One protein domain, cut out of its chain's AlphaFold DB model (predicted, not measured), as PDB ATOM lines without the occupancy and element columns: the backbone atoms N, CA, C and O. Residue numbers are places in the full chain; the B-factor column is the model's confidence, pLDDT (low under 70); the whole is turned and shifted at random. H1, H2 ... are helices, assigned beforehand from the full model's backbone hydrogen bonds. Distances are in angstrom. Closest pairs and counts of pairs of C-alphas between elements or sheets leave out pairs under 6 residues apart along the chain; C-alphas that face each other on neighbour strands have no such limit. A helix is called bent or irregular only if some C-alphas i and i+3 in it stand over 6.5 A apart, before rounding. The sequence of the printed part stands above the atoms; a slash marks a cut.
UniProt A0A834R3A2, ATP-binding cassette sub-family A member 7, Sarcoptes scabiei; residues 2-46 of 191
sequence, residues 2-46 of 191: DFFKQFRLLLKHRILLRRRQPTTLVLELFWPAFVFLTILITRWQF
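AT A GLANCE: This is residues 2 to 46 of the 191 residues of the protein "ATP-binding cassette sub-family A member 7" of Sarcoptes scabiei (UniProt A0A834R3A2). Two long helices, H1 and then H2, meet near their ends at a corner and make an open L, with no part packed between its arms. The arms come near each other at the corner alone, and H2, the longer one, has a slight kink along its length. The printed part has 45 residues with two named helices in the order H1, H2 and no named strand; the class is all helix. The whole is extended, with a radius of gyration of the C-alphas of 17.4 A and spans of 56 by 22 by 6 A.

HOW THE PARTS SIT: H1, residues 2 to 20, is joined to H2, residues 22 to 45, by a tight link of one residue, Gln 21. The two helices touch only at the corner by this link, and only just, with 3 pairs of C-alphas within 8 A. H1 touches H2 with residues 18 to 19 alone, and H2 touches H1 with residues 24 to 25 alone. The closest C-alphas are those of Arg 18 and Leu 25, 6.8 A apart. Their lines are about perpendicular, at 74 degrees, and their centres are 28.3 A apart. In H1 every O i to N i+4 pair is within hydrogen-bond range, and in H2 19 of 20 are.

IN THESE COORDINATES: H1 begins at C-alpha 2, at (45.237, 11.348, -8.158), and measures 27.7 A from first to last C-alpha. H2 begins at C-alpha 22, at (29.583, 37.766, -0.832), and ends 33.7 A away at C-alpha 45, at (21.177, 42.682, 31.471). H2 has a kink of 28 degrees near residue 32; it is neither bent nor irregular, but only just: C-alphas 29 and 32 are 6.1 A apart.

THE WHOLE: The two C-alphas farthest apart are those of Asp 2 and Phe 46, at 56.2 A. Residues 2 to 46 stand free, with no C-alpha 8 or more apart along the chain within 10 A. The printed part has no cut and no long link. The mean pLDDT of the printed part is 91.8, and no printed residue is under 70.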
ATOM      1  N   ASP A   2      46.284  10.716  -7.340       81.62
ATOM      2  CA  ASP A   2      45.237  11.348  -8.158       81.62
ATOM      3  C   ASP A   2      44.018  11.845  -7.350       81.62
ATOM      4  O   ASP A   2      43.445  12.895  -7.633       81.62
ATOM      5  N   PHE A   3      43.716  11.179  -6.231       89.88
ATOM      6  CA  PHE A   3      42.644  11.555  -5.303       89.88
ATOM      7  C   PHE A   3      42.753  13.004  -4.785       89.88
ATOM      8  O   PHE A   3      41.778  13.753  -4.792       89.88
ATOM      9  N   PHE A   4      43.958  13.444  -4.399       89.69
ATOM     10  CA  PHE A   4      44.182  14.810  -3.910       89.69
ATOM     11  C   PHE A   4      43.977  15.873  -4.997       89.69
ATOM     12  O   PHE A   4      43.528  16.981  -4.692       89.69
ATOM     13  N   LYS A   5      44.266  15.551  -6.268       90.56
ATOM     14  CA  LYS A   5      44.003  16.460  -7.394       90.56
ATOM     15  C   LYS A   5      42.499  16.643  -7.601       90.56
ATOM     16  O   LYS A   5      42.040  17.780  -7.716       90.56
ATOM     17  N   GLN A   6      41.737  15.551  -7.568       89.12
ATOM     18  CA  GLN A   6      40.278  15.567  -7.694       89.12
ATOM     19  C   GLN A   6      39.599  16.291  -6.517       89.12
ATOM     20  O   GLN A   6      38.746  17.155  -6.727       89.12
ATOM     21  N   PHE A   7      40.043  16.038  -5.283       94.00
ATOM     22  CA  PHE A   7      39.539  16.716  -4.083       94.00
ATOM     23  C   PHE A   7      39.799  18.231  -4.112       94.00
ATOM     24  O   PHE A   7      38.912  19.037  -3.819       94.00
ATOM     25  N   ARG A   8      40.997  18.646  -4.547       92.50
ATOM     26  CA  ARG A   8      41.354  20.064  -4.689       92.50
ATOM     27  C   ARG A   8      40.507  20.776  -5.747       92.50
ATOM     28  O   ARG A   8      40.145  21.934  -5.539       92.50
ATOM     29  N   LEU A   9      40.180  20.112  -6.858       92.19
ATOM     30  CA  LEU A   9      39.286  20.652  -7.892       92.19
ATOM     31  C   LEU A   9      37.868  20.883  -7.348       92.19
ATOM     32  O   LEU A   9      37.305  21.961  -7.552       92.19
ATOM     33  N   LEU A  10      37.334  19.921  -6.591       89.56
ATOM     34  CA  LEU A  10      36.011  20.015  -5.968       89.56
ATOM     35  C   LEU A  10      35.929  21.150  -4.933       89.56
ATOM     36  O   LEU A  10      35.003  21.964  -4.978       89.56
ATOM     37  N   LEU A  11      36.924  21.264  -4.046       91.69
ATOM     38  CA  LEU A  11      37.002  22.364  -3.078       91.69
ATOM     39  C   LEU A  11      37.132  23.723  -3.767       91.69
ATOM     40  O   LEU A  11      36.425  24.662  -3.409       91.69
ATOM     41  N   LYS A  12      37.993  23.834  -4.789       92.88
ATOM     42  CA  LYS A  12      38.182  25.084  -5.538       92.88
ATOM     43  C   LYS A  12      36.877  25.541  -6.187       92.88
ATOM     44  O   LYS A  12      36.583  26.731  -6.160       92.88
ATOM     45  N   HIS A  13      36.078  24.616  -6.718       91.31
ATOM     46  CA  HIS A  13      34.770  24.934  -7.285       91.31
ATOM     47  C   HIS A  13      33.811  25.495  -6.222       91.31
ATOM     48  O   HIS A  13      33.299  26.601  -6.385       91.31
ATOM     49  N   ARG A  14      33.643  24.800  -5.087       87.12
ATOM     50  CA  ARG A  14      32.777  25.253  -3.979       87.12
ATOM     51  C   ARG A  14      33.221  26.600  -3.394       87.12
ATOM     52  O   ARG A  14      32.385  27.469  -3.160       87.12
ATOM     53  N   ILE A  15      34.530  26.801  -3.227       87.06
ATOM     54  CA  ILE A  15      35.111  28.062  -2.744       87.06
ATOM     55  C   ILE A  15      34.875  29.198  -3.750       87.06
ATOM     56  O   ILE A  15      34.509  30.298  -3.345       87.06
ATOM     57  N   LEU A  16      35.039  28.954  -5.055       87.69
ATOM     58  CA  LEU A  16      34.795  29.966  -6.089       87.69
ATOM     59  C   LEU A  16      33.320  30.369  -6.173       87.69
ATOM     60  O   LEU A  16      33.039  31.559  -6.307       87.69
ATOM     61  N   LEU A  17      32.392  29.412  -6.056       84.38
ATOM     62  CA  LEU A  17      30.959  29.711  -5.978       84.38
ATOM     63  C   LEU A  17      30.642  30.597  -4.770       84.38
ATOM     64  O   LEU A  17      30.006  31.636  -4.921       84.38
ATOM     65  N   ARG A  18      31.163  30.246  -3.590       84.81
ATOM     66  CA  ARG A  18      30.964  31.021  -2.359       84.81
ATOM     67  C   ARG A  18      31.605  32.415  -2.427       84.81
ATOM     68  O   ARG A  18      31.022  33.375  -1.938       84.81
ATOM     69  N   ARG A  19      32.756  32.565  -3.094       85.94
ATOM     70  CA  ARG A  19      33.439  33.862  -3.269       85.94
ATOM     71  C   ARG A  19      32.697  34.819  -4.213       85.94
ATOM     72  O   ARG A  19      32.850  36.027  -4.081       85.94
ATOM     73  N   ARG A  20      31.905  34.301  -5.158       90.44
ATOM     74  CA  ARG A  20      31.086  35.111  -6.079       90.44
ATOM     75  C   ARG A  20      29.787  35.626  -5.453       90.44
ATOM     76  O   ARG A  20      29.189  36.537  -6.012       90.44
ATOM     77  N   GLN A  21      29.373  35.082  -4.306       88.69
ATOM     78  CA  GLN A  21      28.153  35.474  -3.597       88.69
ATOM     79  C   GLN A  21      28.486  36.014  -2.189       88.69
ATOM     80  O   GLN A  21      28.216  35.351  -1.182       88.69
ATOM     81  N   PRO A  22      29.100  37.212  -2.097       88.00
ATOM     82  CA  PRO A  22      29.583  37.766  -0.832       88.00
ATOM     83  C   PRO A  22      28.454  38.026   0.172       88.00
ATOM     84  O   PRO A  22      28.652  37.852   1.368       88.00
ATOM     85  N   THR A  23      27.252  38.367  -0.299       89.94
ATOM     86  CA  THR A  23      26.074  38.624   0.545       89.94
ATOM     87  C   THR A  23      25.652  37.397   1.352       89.94
ATOM     88  O   THR A  23      25.447  37.493   2.559       89.94
ATOM     89  N   THR A  24      25.587  36.222   0.722       89.25
ATOM     90  CA  THR A  24      25.245  34.963   1.403       89.25
ATOM     91  C   THR A  24      26.333  34.520   2.376       89.25
ATOM     92  O   THR A  24      26.023  33.950   3.415       89.25
ATOM     93  N   LEU A  25      27.608  34.787   2.072       89.75
ATOM     94  CA  LEU A  25      28.715  34.492   2.986       89.75
ATOM     95  C   LEU A  25      28.647  35.378   4.237       89.75
ATOM     96  O   LEU A  25      28.762  34.870   5.349       89.75
ATOM     97  N   VAL A  26      28.410  36.680   4.058       93.19
ATOM     98  CA  VAL A  26      28.261  37.625   5.171       93.19
ATOM     99  C   VAL A  26      27.068  37.249   6.037       93.19
ATOM    100  O   VAL A  26      27.227  37.188   7.246       93.19
ATOM    101  N   LEU A  27      25.909  36.935   5.450       94.44
ATOM    102  CA  LEU A  27      24.728  36.536   6.218       94.44
ATOM    103  C   LEU A  27      24.964  35.244   7.019       94.44
ATOM    104  O   LEU A  27      24.584  35.177   8.185       94.44
ATOM    105  N   GLU A  28      25.627  34.244   6.427       92.44
ATOM    106  CA  GLU A  28      25.936  32.979   7.111       92.44
ATOM    107  C   GLU A  28      26.912  33.156   8.280       92.44
ATOM    108  O   GLU A  28      26.789  32.447   9.272       92.44
ATOM    109  N   LEU A  29      27.848  34.107   8.200       92.94
ATOM    110  CA  LEU A  29      28.760  34.423   9.306       92.94
ATOM    111  C   LEU A  29      28.133  35.381  10.330       92.94
ATOM    112  O   LEU A  29      28.382  35.274  11.529       92.94
ATOM    113  N   PHE A  30      27.310  36.315   9.863       96.25
ATOM    114  CA  PHE A  30      26.642  37.304  10.698       96.25
ATOM    115  C   PHE A  30      25.591  36.659  11.596       96.25
ATOM    116  O   PHE A  30      25.483  37.026  12.758       96.25
ATOM    117  N   TRP A  31      24.853  35.668  11.095       95.94
ATOM    118  CA  TRP A  31      23.835  34.955  11.865       95.94
ATOM    119  C   TRP A  31      24.351  34.352  13.191       95.94
ATOM    120  O   TRP A  31      23.822  34.714  14.244       95.94
ATOM    121  N   PRO A  32      25.391  33.492  13.219       96.50
ATOM    122  CA  PRO A  32      25.920  32.954  14.472       96.50
ATOM    123  C   PRO A  32      26.538  34.040  15.364       96.50
ATOM    124  O   PRO A  32      26.409  33.965  16.585       96.50
ATOM    125  N   ALA A  33      27.157  35.072  14.779       96.81
ATOM    126  CA  ALA A  33      27.674  36.209  15.537       96.81
ATOM    127  C   ALA A  33      26.545  36.997  16.224       96.81
ATOM    128  O   ALA A  33      26.675  37.379  17.384       96.81
ATOM    129  N   PHE A  34      25.419  37.188  15.537       97.12
ATOM    130  CA  PHE A  34      24.240  37.856  16.071       97.12
ATOM    131  C   PHE A  34      23.631  37.066  17.231       97.12
ATOM    132  O   PHE A  34      23.396  37.644  18.288       97.12
ATOM    133  N   VAL A  35      23.454  35.746  17.085       97.19
ATOM    134  CA  VAL A  35      22.969  34.885  18.182       97.19
ATOM    135  C   VAL A  35      23.897  34.958  19.396       97.19
ATOM    136  O   VAL A  35      23.438  35.045  20.530       97.19
ATOM    137  N   PHE A  36      25.212  34.957  19.183       97.38
ATOM    138  CA  PHE A  36      26.160  35.083  20.286       97.38
ATOM    139  C   PHE A  36      26.044  36.442  20.989       97.38
ATOM    140  O   PHE A  36      26.032  36.518  22.216       97.38
ATOM    141  N   LEU A  37      25.898  37.515  20.212       97.00
ATOM    142  CA  LEU A  37      25.766  38.873  20.720       97.00
ATOM    143  C   LEU A  37      24.473  39.060  21.528       97.00
ATOM    144  O   LEU A  37      24.524  39.665  22.597       97.00
ATOM    145  N   THR A  38      23.339  38.497  21.096       96.75
ATOM    146  CA  THR A  38      22.097  38.560  21.888       96.75
ATOM    147  C   THR A  38      22.237  37.823  23.217       96.75
ATOM    148  O   THR A  38      21.839  38.356  24.251       96.75
ATOM    149  N   ILE A  39      22.876  36.650  23.231       95.38
ATOM    150  CA  ILE A  39      23.151  35.912  24.471       95.38
ATOM    151  C   ILE A  39      24.044  36.742  25.406       95.38
ATOM    152  O   ILE A  39      23.744  36.847  26.593       95.38
ATOM    153  N   LEU A  40      25.097  37.385  24.896       95.31
ATOM    154  CA  LEU A  40      25.951  38.257  25.709       95.31
ATOM    155  C   LEU A  40      25.187  39.451  26.295       95.31
ATOM    156  O   LEU A  40      25.311  39.714  27.489       95.31
ATOM    157  N   ILE A  41      24.355  40.124  25.494       96.00
ATOM    158  CA  ILE A  41      23.512  41.228  25.976       96.00
ATOM    159  C   ILE A  41      22.579  40.740  27.083       96.00
ATOM    160  O   ILE A  41      22.501  41.365  28.137       96.00
ATOM    161  N   THR A  42      21.903  39.604  26.887       95.25
ATOM    162  CA  THR A  42      21.025  39.054  27.931       95.25
ATOM    163  C   THR A  42      21.800  38.701  29.197       95.25
ATOM    164  O   THR A  42      21.308  38.950  30.288       95.25
ATOM    165  N   ARG A  43      23.035  38.202  29.094       93.25
ATOM    166  CA  ARG A  43      23.889  37.940  30.263       93.25
ATOM    167  C   ARG A  43      24.304  39.213  30.999       93.25
ATOM    168  O   ARG A  43      24.445  39.166  32.216       93.25
ATOM    169  N   TRP A  44      24.510  40.320  30.288       91.56
ATOM    170  CA  TRP A  44      24.813  41.617  30.900       91.56
ATOM    171  C   TRP A  44      23.590  42.252  31.555       91.56
ATOM    172  O   TRP A  44      23.708  42.796  32.648       91.56
ATOM    173  N   GLN A  45      22.422  42.147  30.923       91.44
ATOM    174  CA  GLN A  45      21.177  42.682  31.471       91.44
ATOM    175  C   GLN A  45      20.654  41.845  32.648       91.44
ATOM    176  O   GLN A  45      20.154  42.390  33.627       91.44
ATOM    177  N   PHE A  46      20.772  40.521  32.558       90.38
ATOM    178  CA  PHE A  46      20.324  39.566  33.569       90.38
ATOM    179  C   PHE A  46      21.538  38.936  34.253       90.38
ATOM    180  O   PHE A  46      21.857  37.759  34.049       90.38
TER     181      PHE A  46